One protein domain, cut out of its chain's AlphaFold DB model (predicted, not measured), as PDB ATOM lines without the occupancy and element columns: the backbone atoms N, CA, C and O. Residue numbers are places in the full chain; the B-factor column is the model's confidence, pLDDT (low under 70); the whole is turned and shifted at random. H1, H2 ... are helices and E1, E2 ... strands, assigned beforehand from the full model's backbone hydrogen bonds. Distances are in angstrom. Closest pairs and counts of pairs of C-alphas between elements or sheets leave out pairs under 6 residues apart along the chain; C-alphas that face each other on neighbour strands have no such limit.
ATOM      1  N   SER A  29     176.171 159.842 237.871       70.75
ATOM      2  CA  SER A  29     175.753 159.771 239.272       70.75
ATOM      3  C   SER A  29     174.278 160.126 239.492       70.75
ATOM      4  O   SER A  29     173.713 159.708 240.498       70.75
ATOM      5  N   GLY A  30     173.639 160.799 238.532       82.38
ATOM      6  CA  GLY A  30     172.206 161.086 238.530       82.38
ATOM      7  C   GLY A  30     171.885 162.489 238.029       82.38
ATOM      8  O   GLY A  30     172.790 163.258 237.718       82.38
ATOM      9  N   VAL A  31     170.595 162.791 237.906       84.69
ATOM     10  CA  VAL A  31     170.105 164.124 237.534       84.69
ATOM     11  C   VAL A  31     169.752 164.882 238.807       84.69
ATOM     12  O   VAL A  31     168.901 164.436 239.571       84.69
ATOM     13  N   SER A  32     170.371 166.035 239.032       88.44
ATOM     14  CA  SER A  32     170.048 166.901 240.168       88.44
ATOM     15  C   SER A  32     168.730 167.661 239.968       88.44
ATOM     16  O   SER A  32     168.240 167.823 238.849       88.44
ATOM     17  N   VAL A  33     168.158 168.187 241.056       87.00
ATOM     18  CA  VAL A  33     166.913 168.976 241.000       87.00
ATOM     19  C   VAL A  33     167.035 170.228 240.123       87.00
ATOM     20  O   VAL A  33     166.077 170.597 239.447       87.00
ATOM     21  N   GLU A  34     168.212 170.863 240.087       87.25
ATOM     22  CA  GLU A  34     168.468 172.050 239.259       87.25
ATOM     23  C   GLU A  34     168.460 171.697 237.765       87.25
ATOM     24  O   GLU A  34     167.838 172.396 236.959       87.25
ATOM     25  N   GLU A  35     169.099 170.583 237.398       87.12
ATOM     26  CA  GLU A  35     169.111 170.061 236.027       87.12
ATOM     27  C   GLU A  35     167.710 169.629 235.590       87.12
ATOM     28  O   GLU A  35     167.263 169.986 234.498       87.12
ATOM     29  N   PHE A  36     166.981 168.929 236.465       87.44
ATOM     30  CA  PHE A  36     165.611 168.499 236.199       87.44
ATOM     31  C   PHE A  36     164.652 169.683 236.023       87.44
ATOM     32  O   PHE A  36     163.873 169.704 235.073       87.44
ATOM     33  N   SER A  37     164.735 170.693 236.894       86.62
ATOM     34  CA  SER A  37     163.862 171.875 236.832       86.62
ATOM     35  C   SER A  37     164.135 172.718 235.590       86.62
ATOM     36  O   SER A  37     163.202 173.140 234.907       86.62
ATOM     37  N   THR A  38     165.410 172.896 235.231       86.62
ATOM     38  CA  THR A  38     165.789 173.582 233.985       86.62
ATOM     39  C   THR A  38     165.234 172.837 232.773       86.62
ATOM     40  O   THR A  38     164.617 173.441 231.898       86.62
ATOM     41  N   PHE A  39     165.384 171.511 232.748       85.25
ATOM     42  CA  PHE A  39     164.856 170.672 231.678       85.25
ATOM     43  C   PHE A  39     163.325 170.755 231.559       85.25
ATOM     44  O   PHE A  39     162.806 170.911 230.451       85.25
ATOM     45  N   ALA A  40     162.612 170.678 232.685       85.50
ATOM     46  CA  ALA A  40     161.158 170.790 232.764       85.50
ATOM     47  C   ALA A  40     160.651 172.126 232.206       85.50
ATOM     48  O   ALA A  40     159.721 172.164 231.398       85.50
ATOM     49  N   LYS A  41     161.306 173.221 232.589       85.25
ATOM     50  CA  LYS A  41     160.973 174.566 232.131       85.25
ATOM     51  C   LYS A  41     161.239 174.745 230.638       85.25
ATOM     52  O   LYS A  41     160.347 175.163 229.906       85.25
ATOM     53  N   ASP A  42     162.430 174.374 230.172       84.12
ATOM     54  CA  ASP A  42     162.847 174.584 228.781       84.12
ATOM     55  C   ASP A  42     162.091 173.689 227.790       84.12
ATOM     56  O   ASP A  42     161.789 174.112 226.673       84.12
ATOM     57  N   SER A  43     161.784 172.450 228.184       81.00
ATOM     58  CA  SER A  43     161.183 171.459 227.282       81.00
ATOM     59  C   SER A  43     159.656 171.422 227.355       81.00
ATOM     60  O   SER A  43     159.019 171.064 226.365       81.00
ATOM     61  N   TYR A  44     159.073 171.788 228.501       79.31
ATOM     62  CA  TYR A  44     157.648 171.587 228.786       79.31
ATOM     63  C   TYR A  44     156.936 172.822 229.359       79.31
ATOM     64  O   TYR A  44     155.728 172.756 229.586       79.31
ATOM     65  N   ASN A  45     157.645 173.945 229.550       80.62
ATOM     66  CA  ASN A  45     157.109 175.211 230.069       80.62
ATOM     67  C   ASN A  45     156.356 175.059 231.408       80.62
ATOM     68  O   ASN A  45     155.362 175.743 231.653       80.62
ATOM     69  N   LEU A  46     156.823 174.136 232.252       80.06
ATOM     70  CA  LEU A  46     156.312 173.926 233.605       80.06
ATOM     71  C   LEU A  46     157.063 174.814 234.601       80.06
ATOM     72  O   LEU A  46     158.256 175.075 234.427       80.06
ATOM     73  N   ASP A  47     156.363 175.270 235.641       84.69
ATOM     74  CA  ASP A  47     156.977 176.046 236.718       84.69
ATOM     75  C   ASP A  47     157.953 175.208 237.565       84.69
ATOM     76  O   ASP A  47     157.798 173.990 237.724       84.69
ATOM     77  N   ASP A  48     158.950 175.883 238.144       83.75
ATOM     78  CA  ASP A  48     159.981 175.276 238.987       83.75
ATOM     79  C   ASP A  48     159.352 174.523 240.181       83.75
ATOM     80  O   ASP A  48     159.856 173.472 240.579       83.75
ATOM     81  N   GLY A  49     158.220 175.001 240.719       83.62
ATOM     82  CA  GLY A  49     157.511 174.336 241.816       83.62
ATOM     83  C   GLY A  49     156.968 172.953 241.445       83.62
ATOM     84  O   GLY A  49     157.088 172.008 242.228       83.62
ATOM     85  N   VAL A  50     156.432 172.806 240.230       82.44
ATOM     86  CA  VAL A  50     155.913 171.525 239.722       82.44
ATOM     87  C   VAL A  50     157.056 170.555 239.460       82.44
ATOM     88  O   VAL A  50     156.998 169.392 239.862       82.44
ATOM     89  N   ALA A  51     158.126 171.035 238.821       86.56
ATOM     90  CA  ALA A  51     159.306 170.222 238.559       86.56
ATOM     91  C   ALA A  51     159.942 169.719 239.863       86.56
ATOM     92  O   ALA A  51     160.275 168.538 239.975       86.56
ATOM     93  N   GLN A  52     160.044 170.586 240.873       88.25
ATOM     94  CA  GLN A  52     160.562 170.213 242.181       88.25
ATOM     95  C   GLN A  52     159.674 169.180 242.885       88.25
ATOM     96  O   GLN A  52     160.200 168.232 243.461       88.25
ATOM     97  N   SER A  53     158.346 169.296 242.816       85.25
ATOM     98  CA  SER A  53     157.484 168.306 243.469       85.25
ATOM     99  C   SER A  53     157.544 166.931 242.798       85.25
ATOM    100  O   SER A  53     157.653 165.908 243.480       85.25
ATOM    101  N   ILE A  54     157.590 166.893 241.460       86.06
ATOM    102  CA  ILE A  54     157.807 165.648 240.711       86.06
ATOM    103  C   ILE A  54     159.157 165.025 241.087       86.06
ATOM    104  O   ILE A  54     159.231 163.805 241.269       86.06
ATOM    105  N   PHE A  55     160.203 165.844 241.225       88.88
ATOM    106  CA  PHE A  55     161.519 165.408 241.681       88.88
ATOM    107  C   PHE A  55     161.440 164.787 243.079       88.88
ATOM    108  O   PHE A  55     161.766 163.614 243.234       88.88
ATOM    109  N   ASP A  56     160.929 165.523 244.067       88.06
ATOM    110  CA  ASP A  56     160.858 165.091 245.469       88.06
ATOM    111  C   ASP A  56     160.030 163.805 245.644       88.06
ATOM    112  O   ASP A  56     160.349 162.957 246.475       88.06
ATOM    113  N   LYS A  57     158.971 163.621 244.843       84.06
ATOM    114  CA  LYS A  57     158.153 162.395 244.856       84.06
ATOM    115  C   LYS A  57     158.835 161.197 244.210       84.06
ATOM    116  O   LYS A  57     158.376 160.069 244.401       84.06
ATOM    117  N   THR A  58     159.837 161.427 243.371       85.50
ATOM    118  CA  THR A  58     160.467 160.368 242.580       85.50
ATOM    119  C   THR A  58     161.886 160.054 243.047       85.50
ATOM    120  O   THR A  58     162.331 158.928 242.856       85.50
ATOM    121  N   ASP A  59     162.549 160.977 243.746       87.94
ATOM    122  CA  ASP A  59     163.735 160.714 244.563       87.94
ATOM    123  C   ASP A  59     163.335 159.904 245.810       87.94
ATOM    124  O   ASP A  59     163.153 160.409 246.919       87.94
ATOM    125  N   THR A  60     163.141 158.604 245.609       85.25
ATOM    126  CA  THR A  60     162.659 157.694 246.657       85.25
ATOM    127  C   THR A  60     163.712 157.412 247.721       85.25
ATOM    128  O   THR A  60     163.385 157.010 248.842       85.25
ATOM    129  N   ASN A  61     164.982 157.583 247.361       84.19
ATOM    130  CA  ASN A  61     166.118 157.250 248.201       84.19
ATOM    131  C   ASN A  61     166.645 158.476 248.990       84.19
ATOM    132  O   ASN A  61     167.333 158.296 250.002       84.19
ATOM    133  N   GLY A  62     166.248 159.693 248.597       84.44
ATOM    134  CA  GLY A  62     166.519 160.950 249.289       84.44
ATOM    135  C   GLY A  62     167.952 161.454 249.126       84.44
ATOM    136  O   GLY A  62     168.423 162.238 249.962       84.44
ATOM    137  N   ASP A  63     168.675 160.984 248.110       86.44
ATOM    138  CA  ASP A  63     170.042 161.412 247.813       86.44
ATOM    139  C   ASP A  63     170.104 162.741 247.045       86.44
ATOM    140  O   ASP A  63     171.200 163.274 246.836       86.44
ATOM    141  N   LYS A  64     168.939 163.330 246.736       87.94
ATOM    142  CA  LYS A  64     168.770 164.570 245.971       87.94
ATOM    143  C   LYS A  64     169.255 164.444 244.533       87.94
ATOM    144  O   LYS A  64     169.681 165.439 243.934       87.94
ATOM    145  N   SER A  65     169.180 163.238 243.986       87.81
ATOM    146  CA  SER A  65     169.565 162.900 242.629       87.81
ATOM    147  C   SER A  65     168.598 161.861 242.066       87.81
ATOM    148  O   SER A  65     168.258 160.877 242.708       87.81
ATOM    149  N   LEU A  66     168.152 162.036 240.827       87.56
ATOM    150  CA  LEU A  66     167.368 161.003 240.161       87.56
ATOM    151  C   LEU A  66     168.324 160.007 239.515       87.56
ATOM    152  O   LEU A  66     169.041 160.331 238.560       87.56
ATOM    153  N   SER A  67     168.299 158.767 239.999       87.19
ATOM    154  CA  SER A  67     168.866 157.637 239.265       87.19
ATOM    155  C   SER A  67     168.141 157.442 237.929       87.19
ATOM    156  O   SER A  67     167.099 158.036 237.666       87.19
ATOM    157  N   LYS A  68     168.656 156.586 237.042       81.88
ATOM    158  CA  LYS A  68     168.045 156.379 235.717       81.88
ATOM    159  C   LYS A  68     166.581 155.922 235.785       81.88
ATOM    160  O   LYS A  68     165.769 156.355 234.967       81.88
ATOM    161  N   ASP A  69     166.261 155.052 236.739       82.62
ATOM    162  CA  ASP A  69     164.908 154.521 236.902       82.62
ATOM    163  C   ASP A  69     163.976 155.578 237.518       82.62
ATOM    164  O   ASP A  69     162.853 155.758 237.044       82.62
ATOM    165  N   GLU A  70     164.463 156.343 238.498       86.00
ATOM    166  CA  GLU A  70     163.726 157.469 239.089       86.00
ATOM    167  C   GLU A  70     163.513 158.589 238.063       86.00
ATOM    168  O   GLU A  70     162.418 159.125 237.937       86.00
ATOM    169  N   PHE A  71     164.513 158.880 237.233       84.38
ATOM    170  CA  PHE A  71     164.395 159.848 236.152       84.38
ATOM    171  C   PHE A  71     163.334 159.430 235.132       84.38
ATOM    172  O   PHE A  71     162.554 160.268 234.693       84.38
ATOM    173  N   LYS A  72     163.255 158.141 234.778       81.50
ATOM    174  CA  LYS A  72     162.206 157.642 233.876       81.50
ATOM    175  C   LYS A  72     160.813 157.877 234.466       81.50
ATOM    176  O   LYS A  72     159.951 158.416 233.778       81.50
ATOM    177  N   ALA A  73     160.611 157.532 235.737       82.19
ATOM    178  CA  ALA A  73     159.338 157.754 236.415       82.19
ATOM    179  C   ALA A  73     158.997 159.252 236.545       82.19
ATOM    180  O   ALA A  73     157.843 159.644 236.369       82.19
ATOM    181  N   ALA A  74     159.993 160.103 236.801       83.31
ATOM    182  CA  ALA A  74     159.818 161.550 236.871       83.31
ATOM    183  C   ALA A  74     159.459 162.126 235.494       83.31
ATOM    184  O   ALA A  74     158.579 162.974 235.382       83.31
ATOM    185  N   PHE A  75     160.097 161.628 234.435       82.06
ATOM    186  CA  PHE A  75     159.844 162.028 233.057       82.06
ATOM    187  C   PHE A  75     158.437 161.638 232.570       82.06
ATOM    188  O   PHE A  75     157.778 162.435 231.897       82.06
ATOM    189  N   ASP A  76     157.949 160.453 232.944       80.00
ATOM    190  CA  ASP A  76     156.589 160.005 232.618       80.00
ATOM    191  C   ASP A  76     155.529 160.916 233.278       80.00
ATOM    192  O   ASP A  76     154.590 161.378 232.614       80.00
ATOM    193  N   LYS A  77     155.736 161.275 234.554       82.56
ATOM    194  CA  LYS A  77     154.900 162.253 235.277       82.56
ATOM    195  C   LYS A  77     154.955 163.638 234.634       82.56
ATOM    196  O   LYS A  77     153.918 164.265 234.432       82.56
ATOM    197  N   LEU A  78     156.154 164.102 234.281       83.38
ATOM    198  CA  LEU A  78     156.388 165.407 233.662       83.38
ATOM    199  C   LEU A  78     155.663 165.537 232.317       83.38
ATOM    200  O   LEU A  78     154.981 166.529 232.064       83.38
ATOM    201  N   THR A  79     155.782 164.517 231.465       80.19
ATOM    202  CA  THR A  79     155.147 164.499 230.141       80.19
ATOM    203  C   THR A  79     153.626 164.512 230.267       80.19
ATOM    204  O   THR A  79     152.950 165.238 229.539       80.19
ATOM    205  N   SER A  80     153.091 163.763 231.234       80.38
ATOM    206  CA  SER A  80     151.656 163.758 231.530       80.38
ATOM    207  C   SER A  80     151.196 165.137 232.000       80.38
ATOM    208  O   SER A  80     150.271 165.700 231.424       80.38
ATOM    209  N   MET A  81     151.907 165.735 232.960       83.38
ATOM    210  CA  MET A  81     151.593 167.066 233.480       83.38
ATOM    211  C   MET A  81     151.623 168.139 232.389       83.38
ATOM    212  O   MET A  81     150.728 168.973 232.327       83.38
ATOM    213  N   SER A  82     152.618 168.104 231.501       83.19
ATOM    214  CA  SER A  82     152.712 169.062 230.399       83.19
ATOM    215  C   SER A  82     151.596 168.887 229.373       83.19
ATOM    216  O   SER A  82     151.013 169.876 228.936       83.19
ATOM    217  N   SER A  83     151.258 167.642 229.023       83.00
ATOM    218  CA  SER A  83     150.144 167.347 228.118       83.00
ATOM    219  C   SER A  83     148.836 167.921 228.666       83.00
ATOM    220  O   SER A  83     148.144 168.673 227.979       83.00
ATOM    221  N   ILE A  84     148.551 167.661 229.944       84.00
ATOM    222  CA  ILE A  84     147.369 168.186 230.630       84.00
ATOM    223  C   ILE A  84     147.431 169.713 230.712       84.00
ATOM    224  O   ILE A  84     146.464 170.368 230.343       84.00
ATOM    225  N   GLY A  85     148.556 170.295 231.130       84.19
ATOM    226  CA  GLY A  85     148.725 171.746 231.217       84.19
ATOM    227  C   GLY A  85     148.524 172.447 229.874       84.19
ATOM    228  O   GLY A  85     147.906 173.506 229.821       84.19
ATOM    229  N   SER A  86     148.957 171.832 228.769       83.50
ATOM    230  CA  SER A  86     148.782 172.380 227.419       83.50
ATOM    231  C   SER A  86     147.329 172.380 226.928       83.50
ATOM    232  O   SER A  86     146.949 173.279 226.182       83.50
ATOM    233  N   GLU A  87     146.522 171.411 227.367       84.31
ATOM    234  CA  GLU A  87     145.114 171.272 226.973       84.31
ATOM    235  C   GLU A  87     144.180 172.035 227.930       84.31
ATOM    236  O   GLU A  87     143.289 172.761 227.498       84.31
ATOM    237  N   VAL A  88     144.411 171.902 229.240       83.56
ATOM    238  CA  VAL A  88     143.615 172.518 230.316       83.56
ATOM    239  C   VAL A  88     144.011 173.981 230.543       83.56
ATOM    240  O   VAL A  88     143.196 174.783 230.995       83.56
ATOM    241  N   GLY A  89     145.248 174.356 230.210       85.25
ATOM    242  CA  GLY A  89     145.738 175.735 230.248       85.25
ATOM    243  C   GLY A  89     146.421 176.167 231.548       85.25
ATOM    244  O   GLY A  89     146.522 177.369 231.784       85.25
ATOM    245  N   PHE A  90     146.881 175.241 232.396       85.19
ATOM    246  CA  PHE A  90     147.672 175.587 233.588       85.19
ATOM    247  C   PHE A  90     149.177 175.502 233.316       85.19
ATOM    248  O   PHE A  90     149.642 174.700 232.507       85.19
ATOM    249  N   THR A  91     149.955 176.292 234.054       81.56
ATOM    250  CA  THR A  91     151.432 176.229 234.056       81.56
ATOM    251  C   THR A  91     152.012 175.809 235.405       81.56
ATOM    252  O   THR A  91     153.193 175.478 235.498       81.56
ATOM    253  N   ASP A  92     151.178 175.818 236.444       85.94
ATOM    254  CA  ASP A  92     151.513 175.447 237.815       85.94
ATOM    255  C   ASP A  92     150.334 174.683 238.444       85.94
ATOM    256  O   ASP A  92     149.181 174.848 238.035       85.94
ATOM    257  N   VAL A  93     150.614 173.846 239.439       89.19
ATOM    258  CA  VAL A  93     149.623 173.050 240.175       89.19
ATOM    259  C   VAL A  93     149.929 173.082 241.671       89.19
ATOM    260  O   VAL A  93     151.077 173.264 242.083       89.19
ATOM    261  N   ASP A  94     148.924 172.965 242.535       89.25
ATOM    262  CA  ASP A  94     149.177 172.726 243.957       89.25
ATOM    263  C   ASP A  94     149.471 171.249 244.238       89.25
ATOM    264  O   ASP A  94     149.210 170.364 243.422       89.25
ATOM    265  N   ALA A  95     150.035 170.982 245.417       86.94
ATOM    266  CA  ALA A  95     150.436 169.631 245.791       86.94
ATOM    267  C   ALA A  95     149.253 168.648 245.761       86.94
ATOM    268  O   ALA A  95     149.432 167.485 245.407       86.94
ATOM    269  N   SER A  96     148.048 169.101 246.114       88.94
ATOM    270  CA  SER A  96     146.840 168.275 246.136       88.94
ATOM    271  C   SER A  96     146.359 167.909 244.727       88.94
ATOM    272  O   SER A  96     146.098 166.736 244.460       88.94
ATOM    273  N   ALA A  97     146.286 168.874 243.807       88.56
ATOM    274  CA  ALA A  97     145.895 168.648 242.419       88.56
ATOM    275  C   ALA A  97     146.937 167.782 241.713       88.56
ATOM    276  O   ALA A  97     146.593 166.837 241.005       88.56
ATOM    277  N   GLU A  98     148.220 168.026 241.982       87.75
ATOM    278  CA  GLU A  98     149.299 167.193 241.471       87.75
ATOM    279  C   GLU A  98     149.161 165.735 241.921       87.75
ATOM    280  O   GLU A  98     149.386 164.832 241.117       87.75
ATOM    281  N   ARG A  99     148.771 165.473 243.180       86.31
ATOM    282  CA  ARG A  99     148.514 164.102 243.658       86.31
ATOM    283  C   ARG A  99     147.389 163.441 242.866       86.31
ATOM    284  O   ARG A  99     147.589 162.340 242.368       86.31
ATOM    285  N   LEU A 100     146.256 164.121 242.679       86.44
ATOM    286  CA  LEU A 100     145.132 163.587 241.894       86.44
ATOM    287  C   LEU A 100     145.537 163.261 240.449       86.44
ATOM    288  O   LEU A 100     145.132 162.235 239.916       86.44
ATOM    289  N   ILE A 101     146.361 164.111 239.837       85.19
ATOM    290  CA  ILE A 101     146.820 163.945 238.454       85.19
ATOM    291  C   ILE A 101     147.847 162.815 238.323       85.19
ATOM    292  O   ILE A 101     147.791 162.027 237.378       85.19
ATOM    293  N   THR A 102     148.814 162.757 239.242       80.25
ATOM    294  CA  THR A 102     150.023 161.937 239.073       80.25
ATOM    295  C   THR A 102     150.002 160.610 239.821       80.25
ATOM    296  O   THR A 102     150.769 159.724 239.448       80.25
ATOM    297  N   GLU A 103     149.168 160.435 240.847       79.75
ATOM    298  CA  GLU A 103     149.186 159.222 241.677       79.75
ATOM    299  C   GLU A 103     148.184 158.146 241.231       79.75
ATOM    300  O   GLU A 103     148.204 157.060 241.804       79.75
ATOM    301  N   ASP A 104     147.363 158.389 240.202       76.44
ATOM    302  CA  ASP A 104     146.411 157.386 239.704       76.44
ATOM    303  C   ASP A 104     147.084 156.073 239.253       76.44
ATOM    304  O   ASP A 104     148.165 156.053 238.657       76.44
ATOM    305  N   THR A 105     146.413 154.953 239.527       65.19
ATOM    306  CA  THR A 105     146.928 153.598 239.286       65.19
ATOM    307  C   THR A 105     146.937 153.180 237.819       65.19
ATOM    308  O   THR A 105     147.707 152.282 237.471       65.19
ATOM    309  N   ASN A 106     146.134 153.806 236.951       59.81
ATOM    310  CA  ASN A 106     145.934 153.378 235.559       59.81
ATOM    311  C   ASN A 106     146.777 154.143 234.527       59.81
ATOM    312  O   ASN A 106     146.446 154.156 233.343       59.81
ATOM    313  N   ALA A 107     147.918 154.685 234.960       60.25
ATOM    314  CA  ALA A 107     148.615 155.788 234.307       60.25
ATOM    315  C   ALA A 107     147.848 157.096 234.511       60.25
ATOM    316  O   ALA A 107     146.627 157.121 234.473       60.25
ATOM    317  N   HIS A 108     148.612 158.149 234.792       70.75
ATOM    318  CA  HIS A 108     148.184 159.507 235.126       70.75
ATOM    319  C   HIS A 108     146.898 159.970 234.418       70.75
ATOM    320  O   HIS A 108     146.613 159.547 233.302       70.75
ATOM    321  N   LEU A 109     146.147 160.886 235.030       77.56
ATOM    322  CA  LEU A 109     144.892 161.378 234.449       77.56
ATOM    323  C   LEU A 109     145.088 161.983 233.057       77.56
ATOM    324  O   LEU A 109     145.971 162.820 232.866       77.56
ATOM    325  N   ALA A 110     144.237 161.621 232.093       80.31
ATOM    326  CA  ALA A 110     144.237 162.276 230.791       80.31
ATOM    327  C   ALA A 110     143.760 163.737 230.912       80.31
ATOM    328  O   ALA A 110     143.045 164.085 231.857       80.31
ATOM    329  N   PRO A 111     144.082 164.607 229.937       82.81
ATOM    330  CA  PRO A 111     143.593 165.985 229.943       82.81
ATOM    331  C   PRO A 111     142.063 166.111 230.038       82.81
ATOM    332  O   PRO A 111     141.551 166.967 230.765       82.81
ATOM    333  N   ASP A 112     141.334 165.211 229.370       82.81
ATOM    334  CA  ASP A 112     139.870 165.133 229.443       82.81
ATOM    335  C   ASP A 112     139.393 164.800 230.864       82.81
ATOM    336  O   ASP A 112     138.387 165.333 231.330       82.81
ATOM    337  N   ASP A 113     140.127 163.960 231.595       84.19
ATOM    338  CA  ASP A 113     139.767 163.566 232.954       84.19
ATOM    339  C   ASP A 113     139.963 164.720 233.933       84.19
ATOM    340  O   ASP A 113     139.101 164.964 234.776       84.19
ATOM    341  N   VAL A 114     141.048 165.483 233.780       86.00
ATOM    342  CA  VAL A 114     141.285 166.699 234.569       86.00
ATOM    343  C   VAL A 114     140.223 167.753 234.271       86.00
ATOM    344  O   VAL A 114     139.688 168.350 235.204       86.00
ATOM    345  N   SER A 115     139.846 167.926 233.003       85.56
ATOM    346  CA  SER A 115     138.744 168.814 232.609       85.56
ATOM    347  C   SER A 115     137.423 168.388 233.256       85.56
ATOM    348  O   SER A 115     136.741 169.206 233.869       85.56
ATOM    349  N   ASN A 116     137.109 167.089 233.237       85.31
ATOM    350  CA  ASN A 116     135.929 166.541 233.907       85.31
ATOM    351  C   ASN A 116     135.963 166.764 235.429       85.31
ATOM    352  O   ASN A 116     134.927 167.025 236.037       85.31
ATOM    353  N   MET A 117     137.134 166.671 236.064       87.50
ATOM    354  CA  MET A 117     137.279 166.940 237.497       87.50
ATOM    355  C   MET A 117     137.117 168.425 237.839       87.50
ATOM    356  O   MET A 117     136.596 168.740 238.912       87.50
ATOM    357  N   ILE A 118     137.525 169.327 236.942       87.31
ATOM    358  CA  ILE A 118     137.251 170.762 237.064       87.31
ATOM    359  C   ILE A 118     135.744 171.011 236.948       87.31
ATOM    360  O   ILE A 118     135.154 171.614 237.843       87.31
ATOM    361  N   ASP A 119     135.098 170.461 235.919       86.56
ATOM    362  CA  ASP A 119     133.653 170.597 235.698       86.56
ATOM    363  C   ASP A 119     132.818 169.998 236.843       86.56
ATOM    364  O   ASP A 119     131.771 170.531 237.215       86.56
ATOM    365  N   ALA A 120     133.289 168.903 237.443       83.50
ATOM    366  CA  ALA A 120     132.664 168.276 238.606       83.50
ATOM    367  C   ALA A 120     132.976 168.994 239.938       83.50
ATOM    368  O   ALA A 120     132.438 168.618 240.986       83.50
ATOM    369  N   GLY A 121     133.816 170.035 239.912       87.81
ATOM    370  CA  GLY A 121     134.126 170.882 241.060       87.81
ATOM    371  C   GLY A 121     135.102 170.265 242.061       87.81
ATOM    372  O   GLY A 121     135.075 170.642 243.231       87.81
ATOM    373  N   TYR A 122     135.948 169.316 241.650       88.06
ATOM    374  CA  TYR A 122     137.062 168.805 242.467       88.06
ATOM    375  C   TYR A 122     138.300 169.705 242.384       88.06
ATOM    376  O   TYR A 122     139.104 169.750 243.316       88.06
ATOM    377  N   MET A 123     138.456 170.424 241.274       91.00
ATOM    378  CA  MET A 123     139.578 171.323 241.011       91.00
ATOM    379  C   MET A 123     139.084 172.604 240.342       91.00
ATOM    380  O   MET A 123     137.989 172.641 239.788       91.00
ATOM    381  N   TYR A 124     139.887 173.659 240.391       90.19
ATOM    382  CA  TYR A 124     139.653 174.886 239.638       90.19
ATOM    383  C   TYR A 124     140.978 175.581 239.334       90.19
ATOM    384  O   TYR A 124     141.996 175.322 239.977       90.19
ATOM    385  N   MET A 125     140.969 176.467 238.341       90.81
ATOM    386  CA  MET A 125     142.106 177.332 238.049       90.81
ATOM    387  C   MET A 125     141.948 178.645 238.810       90.81
ATOM    388  O   MET A 125     140.907 179.297 238.713       90.81
ATOM    389  N   ASN A 126     142.961 179.025 239.586       88.19
ATOM    390  CA  ASN A 126     142.952 180.301 240.293       88.19
ATOM    391  C   ASN A 126     143.359 181.468 239.365       88.19
ATOM    392  O   ASN A 126     143.728 181.273 238.206       88.19
ATOM    393  N   ALA A 127     143.316 182.699 239.887       85.19
ATOM    394  CA  ALA A 127     143.651 183.911 239.129       85.19
ATOM    395  C   ALA A 127     145.105 183.954 238.614       85.19
ATOM    396  O   ALA A 127     145.387 184.660 237.647       85.19
ATOM    397  N   ASP A 128     146.007 183.191 239.232       83.44
ATOM    398  CA  ASP A 128     147.419 183.108 238.858       83.44
ATOM    399  C   ASP A 128     147.684 182.038 237.780       83.44
ATOM    400  O   ASP A 128     148.831 181.828 237.391       83.44
ATOM    401  N   GLY A 129     146.647 181.344 237.292       83.50
ATOM    402  CA  GLY A 129     146.792 180.252 236.322       83.50
ATOM    403  C   GLY A 129     147.295 178.940 236.936       83.50
ATOM    404  O   GLY A 129     147.728 178.041 236.211       83.50
ATOM    405  N   LYS A 130     147.242 178.821 238.269       88.81
ATOM    406  CA  LYS A 130     147.587 177.609 239.014       88.81
ATOM    407  C   LYS A 130     146.346 176.737 239.183       88.81
ATOM    408  O   LYS A 130     145.297 177.219 239.619       88.81
ATOM    409  N   LEU A 131     146.468 175.450 238.869       90.06
ATOM    410  CA  LEU A 131     145.423 174.472 239.158       90.06
ATOM    411  C   LEU A 131     145.463 174.100 240.644       90.06
ATOM    412  O   LEU A 131     146.512 173.727 241.168       90.06
ATOM    413  N   VAL A 132     144.324 174.203 241.314       91.31
ATOM    414  CA  VAL A 132     144.194 173.975 242.757       91.31
ATOM    415  C   VAL A 132     142.997 173.079 243.062       91.31
ATOM    416  O   VAL A 132     142.016 173.063 242.311       91.31
ATOM    417  N   THR A 133     143.052 172.327 244.162       91.00
ATOM    418  CA  THR A 133     141.898 171.526 244.606       91.00
ATOM    419  C   THR A 133     140.863 172.371 245.337       91.00
ATOM    420  O   THR A 133     141.176 173.317 246.062       91.00
ATOM    421  N   THR A 134     139.593 172.013 245.169       90.69
ATOM    422  CA  THR A 134     138.508 172.526 246.015       90.69
ATOM    423  C   THR A 134     138.455 171.758 247.337       90.69
ATOM    424  O   THR A 134     139.100 170.718 247.496       90.69
ATOM    425  N   ASP A 135     137.608 172.195 248.271       89.31
ATOM    426  CA  ASP A 135     137.291 171.414 249.473       89.31
ATOM    427  C   ASP A 135     136.774 170.013 249.116       89.31
ATOM    428  O   ASP A 135     137.191 169.026 249.717       89.31
ATOM    429  N   ARG A 136     135.955 169.905 248.060       87.12
ATOM    430  CA  ARG A 136     135.485 168.620 247.526       87.12
ATOM    431  C   ARG A 136     136.644 167.762 247.009       87.12
ATOM    432  O   ARG A 136     136.670 166.562 247.266       87.12
ATOM    433  N   GLY A 137     137.601 168.365 246.302       88.19
ATOM    434  CA  GLY A 137     138.844 167.710 245.883       88.19
ATOM    435  C   GLY A 137     139.659 167.188 247.062       88.19
ATOM    436  O   GLY A 137     140.091 166.039 247.057       88.19
ATOM    437  N   ASN A 138     139.808 167.993 248.112       89.69
ATOM    438  CA  ASN A 138     140.531 167.597 249.318       89.69
ATOM    439  C   ASN A 138     139.818 166.466 250.079       89.69
ATOM    440  O   ASN A 138     140.479 165.524 250.514       89.69
ATOM    441  N   SER A 139     138.486 166.492 250.173       89.38
ATOM    442  CA  SER A 139     137.707 165.386 250.748       89.38
ATOM    443  C   SER A 139     137.827 164.096 249.936       89.38
ATOM    444  O   SER A 139     137.874 163.013 250.519       89.38
ATOM    445  N   LEU A 140     137.928 164.185 248.606       89.25
ATOM    446  CA  LEU A 140     138.223 163.023 247.767       89.25
ATOM    447  C   LEU A 140     139.616 162.457 248.072       89.25
ATOM    448  O   LEU A 140     139.742 161.250 248.243       89.25
ATOM    449  N   ILE A 141     140.648 163.298 248.178       89.38
ATOM    450  CA  ILE A 141     142.009 162.850 248.530       89.38
ATOM    451  C   ILE A 141     142.010 162.154 249.895       89.38
ATOM    452  O   ILE A 141     142.571 161.071 250.035       89.38
ATOM    453  N   GLU A 142     141.336 162.731 250.891       90.56
ATOM    454  CA  GLU A 142     141.199 162.116 252.212       90.56
ATOM    455  C   GLU A 142     140.451 160.775 252.143       90.56
ATOM    456  O   GLU A 142     140.834 159.807 252.803       90.56
ATOM    457  N   HIS A 143     139.407 160.681 251.316       89.31
ATOM    458  CA  HIS A 143     138.716 159.421 251.067       89.31
ATOM    459  C   HIS A 143     139.653 158.380 250.443       89.31
ATOM    460  O   HIS A 143     139.679 157.240 250.902       89.31
ATOM    461  N   VAL A 144     140.446 158.757 249.440       89.31
ATOM    462  CA  VAL A 144     141.429 157.872 248.801       89.31
ATOM    463  C   VAL A 144     142.455 157.383 249.826       89.31
ATOM    464  O   VAL A 144     142.635 156.175 249.983       89.31
ATOM    465  N   ASP A 145     143.065 158.293 250.589       89.00
ATOM    466  CA  ASP A 145     144.071 157.972 251.608       89.00
ATOM    467  C   ASP A 145     143.504 157.021 252.686       89.00
ATOM    468  O   ASP A 145     144.161 156.054 253.085       89.00
ATOM    469  N   ASN A 146     142.246 157.215 253.098       88.56
ATOM    470  CA  ASN A 146     141.561 156.339 254.055       88.56
ATOM    471  C   ASN A 146     141.167 154.963 253.480       88.56
ATOM    472  O   ASN A 146     140.959 154.022 254.250       88.56
ATOM    473  N   ASN A 147     141.091 154.820 252.154       85.38
ATOM    474  CA  ASN A 147     140.704 153.585 251.460       85.38
ATOM    475  C   ASN A 147     141.891 152.877 250.781       85.38
ATOM    476  O   ASN A 147     141.730 152.164 249.790       85.38
ATOM    477  N   GLY A 148     143.090 153.030 251.352       82.19
ATOM    478  CA  GLY A 148     144.299 152.329 250.907       82.19
ATOM    479  C   GLY A 148     145.188 153.130 249.955       82.19
ATOM    480  O   GLY A 148     146.194 152.595 249.491       82.19
ATOM    481  N   GLY A 149     144.857 154.399 249.714       84.94
ATOM    482  CA  GLY A 149     145.602 155.302 248.845       84.94
ATOM    483  C   GLY A 149     145.377 155.027 247.359       84.94
ATOM    484  O   GLY A 149     144.786 154.021 246.969       84.94
ATOM    485  N   PHE A 150     145.922 155.909 246.519       80.81
ATOM    486  CA  PHE A 150     145.768 155.860 245.060       80.81
ATOM    487  C   PHE A 150     146.261 154.552 244.419       80.81
ATOM    488  O   PHE A 150     145.828 154.190 243.331       80.81
ATOM    489  N   GLY A 151     147.136 153.820 245.117       78.81
ATOM    490  CA  GLY A 151     147.683 152.526 244.706       78.81
ATOM    491  C   GLY A 151     146.716 151.337 244.791       78.81
ATOM    492  O   GLY A 151     147.054 150.261 244.299       78.81
ATOM    493  N   ASN A 152     145.561 151.483 245.451       80.94
ATOM    494  CA  ASN A 152     144.677 150.357 245.767       80.94
ATOM    495  C   ASN A 152     143.601 150.093 244.697       80.94
ATOM    496  O   ASN A 152     143.202 148.944 244.507       80.94
ATOM    497  N   GLN A 153     143.145 151.131 243.996       82.00
ATOM    498  CA  GLN A 153     142.203 151.046 242.878       82.00
ATOM    499  C   GLN A 153     142.258 152.337 242.039       82.00
ATOM    500  O   GLN A 153     142.765 153.348 242.535       82.00
ATOM    501  N   PRO A 154     141.730 152.326 240.802       82.00
ATOM    502  CA  PRO A 154     141.656 153.516 239.960       82.00
ATOM    503  C   PRO A 154     140.926 154.668 240.650       82.00
ATOM    504  O   PRO A 154     139.926 154.459 241.344       82.00
ATOM    505  N   LEU A 155     141.359 155.903 240.392       82.81
ATOM    506  CA  LEU A 155     140.718 157.105 240.921       82.81
ATOM    507  C   LEU A 155     139.228 157.155 240.550       82.81
ATOM    508  O   LEU A 155     138.423 157.630 241.346       82.81
ATOM    509  N   ALA A 156     138.848 156.601 239.394       82.00
ATOM    510  CA  ALA A 156     137.458 156.412 238.960       82.00
ATOM    511  C   ALA A 156     136.575 155.763 240.021       82.00
ATOM    512  O   ALA A 156     135.487 156.251 240.335       82.00
ATOM    513  N   ASP A 157     137.074 154.656 240.564       82.69
ATOM    514  CA  ASP A 157     136.353 153.832 241.512       82.69
ATOM    515  C   ASP A 157     136.294 154.550 242.859       82.69
ATOM    516  O   ASP A 157     135.227 154.629 243.461       82.69
ATOM    517  N   HIS A 158     137.385 155.212 243.263       85.38
ATOM    518  CA  HIS A 158     137.380 156.093 244.431       85.38
ATOM    519  C   HIS A 158     136.393 157.259 244.305       85.38
ATOM    520  O   HIS A 158     135.715 157.578 245.277       85.38
ATOM    521  N   ILE A 159     136.269 157.894 243.135       84.69
ATOM    522  CA  ILE A 159     135.271 158.949 242.916       84.69
ATOM    523  C   ILE A 159     133.865 158.367 242.999       84.69
ATOM    524  O   ILE A 159     133.024 158.933 243.693       84.69
ATOM    525  N   ALA A 160     133.602 157.228 242.357       84.12
ATOM    526  CA  ALA A 160     132.301 156.576 242.434       84.12
ATOM    527  C   ALA A 160     131.941 156.188 243.879       84.12
ATOM    528  O   ALA A 160     130.803 156.383 244.308       84.12
ATOM    529  N   GLU A 161     132.891 155.668 244.656       84.75
ATOM    530  CA  GLU A 161     132.709 155.369 246.079       84.75
ATOM    531  C   GLU A 161     132.454 156.640 246.891       84.75
ATOM    532  O   GLU A 161     131.478 156.699 247.642       84.75
ATOM    533  N   PHE A 162     133.266 157.679 246.687       84.69
ATOM    534  CA  PHE A 162     133.144 158.968 247.357       84.69
ATOM    535  C   PHE A 162     131.795 159.639 247.075       84.69
ATOM    536  O   PHE A 162     131.126 160.065 248.014       84.69
ATOM    537  N   GLU A 163     131.332 159.671 245.824       82.06
ATOM    538  CA  GLU A 163     130.027 160.231 245.442       82.06
ATOM    539  C   GLU A 163     128.838 159.490 246.075       82.06
ATOM    540  O   GLU A 163     127.766 160.072 246.253       82.06
ATOM    541  N   ASN A 164     129.020 158.224 246.460       79.00
ATOM    542  CA  ASN A 164     128.019 157.452 247.196       79.00
ATOM    543  C   ASN A 164     128.074 157.674 248.722       79.00
ATOM    544  O   ASN A 164     127.219 157.151 249.446       79.00
ATOM    545  N   THR A 165     129.042 158.444 249.231       73.94
ATOM    546  CA  THR A 165     129.105 158.861 250.642       73.94
ATOM    547  C   THR A 165     128.353 160.172 250.891       73.94
ATOM    548  O   THR A 165     128.054 160.931 249.971       73.94
ATOM    549  N   ALA A 166     128.048 160.460 252.162       59.94
ATOM    550  CA  ALA A 166     127.419 161.723 252.555       59.94
ATOM    551  C   ALA A 166     128.284 162.947 252.198       59.94
ATOM    552  O   ALA A 166     127.733 163.983 251.833       59.94
ATOM    553  N   ASP A 167     129.611 162.800 252.242       59.91
ATOM    554  CA  ASP A 167     130.576 163.866 251.950       59.91
ATOM    555  C   ASP A 167     130.690 164.149 250.441       59.91
ATOM    556  O   ASP A 167     130.876 165.295 250.034       59.91
ATOM    557  N   GLY A 168     130.460 163.142 249.588       55.53
ATOM    558  CA  GLY A 168     130.371 163.322 248.135       55.53
ATOM    559  C   GLY A 168     129.122 164.076 247.664       55.53
ATOM    560  O   GLY A 168     129.124 164.657 246.578       55.53
ATOM    561  N   TYR A 169     128.068 164.124 248.487       47.75
ATOM    562  CA  TYR A 169     126.781 164.748 248.145       47.75
ATOM    563  C   TYR A 169     126.732 166.266 248.407       47.75
ATOM    564  O   TYR A 169     125.807 166.941 247.952       47.75
TER     565      TYR A 169
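What this domain is: This is residues 29 to 169 of the 196 residues of the protein "EF-hand domain-containing protein" of Gammaproteobacteria bacterium (UniProt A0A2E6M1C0). Look for two lobes joined by one long helix: in the first, H1 and H2 pack on each other and on H3, H2 at its residues 70 to 78 and H1 at its residues 78 to 82, and H3 runs on to a second lobe where H5, the small E1-E2 hairpin and H6 gather round the short helix H4. H7 packs on H6 at the far end, and the helices mostly cross. The printed part has 141 residues, with named elements in the order H1 H2 H3 H4 H5 E1 E2 H6 H7, an antiparallel sheet E1 - E2, and the class mostly helix. It is compact, with a radius of gyration of the C-alphas of 15.2 A, and spans 50 by 33 by 20 A, only just elongated.

Where its parts are: Find C-alpha 33 at (166.913, 168.976, 241.000); there H1 begins and runs to residue 44, 15.6 A. H2 is residues 48 to 58, 15.3 A, and H3 residues 68 to 88, 29.8 A. Next come H4, 95 to 102, and H5, 111 to 119, then strands E1, 123 to 125, and E2, 130 to 133. H6, 135 to 146, covers 16.3 A; H7, 155 to 163, ends at C-alpha 163 (130.027, 160.231, 245.442).

How they stand to each other: Start at the hub, H3, which touches four helices. H2 and H3 form a helical hairpin, closest at the C-alphas of Thr 58 and Glu 70, 5.6 A. H1 touches H2 at a steep tilt of 61 degrees, closest at C-alphas 37 and 51, 5.1 A. H3 touches H5 with residues 83 to 88 alone, closest at C-alphas 84 and 111, 4.4 A. H4 touches H3, about perpendicular at 80 degrees, closest at C-alphas 77 and 102, 6.2 A; H4 touches H6 too, closest at C-alphas 96 and 138, 7.1 A. In the E1 and E2 hairpin, N 124 and O 132 are within hydrogen-bond range at 2.9 A. H7 touches H6, closest at C-alphas 144 and 158, 6.2 A; H1 and H7 are apart. In H1 to H7 every O i to N i+4 pair is within hydrogen-bond range.

The domain as a whole: The farthest C-alphas, Ser 29 and Ala 166, are 50.2 A apart. The printed part has no cut and no long link. Confidence is low, under 70, at residues 105 to 107 and 166 to 169.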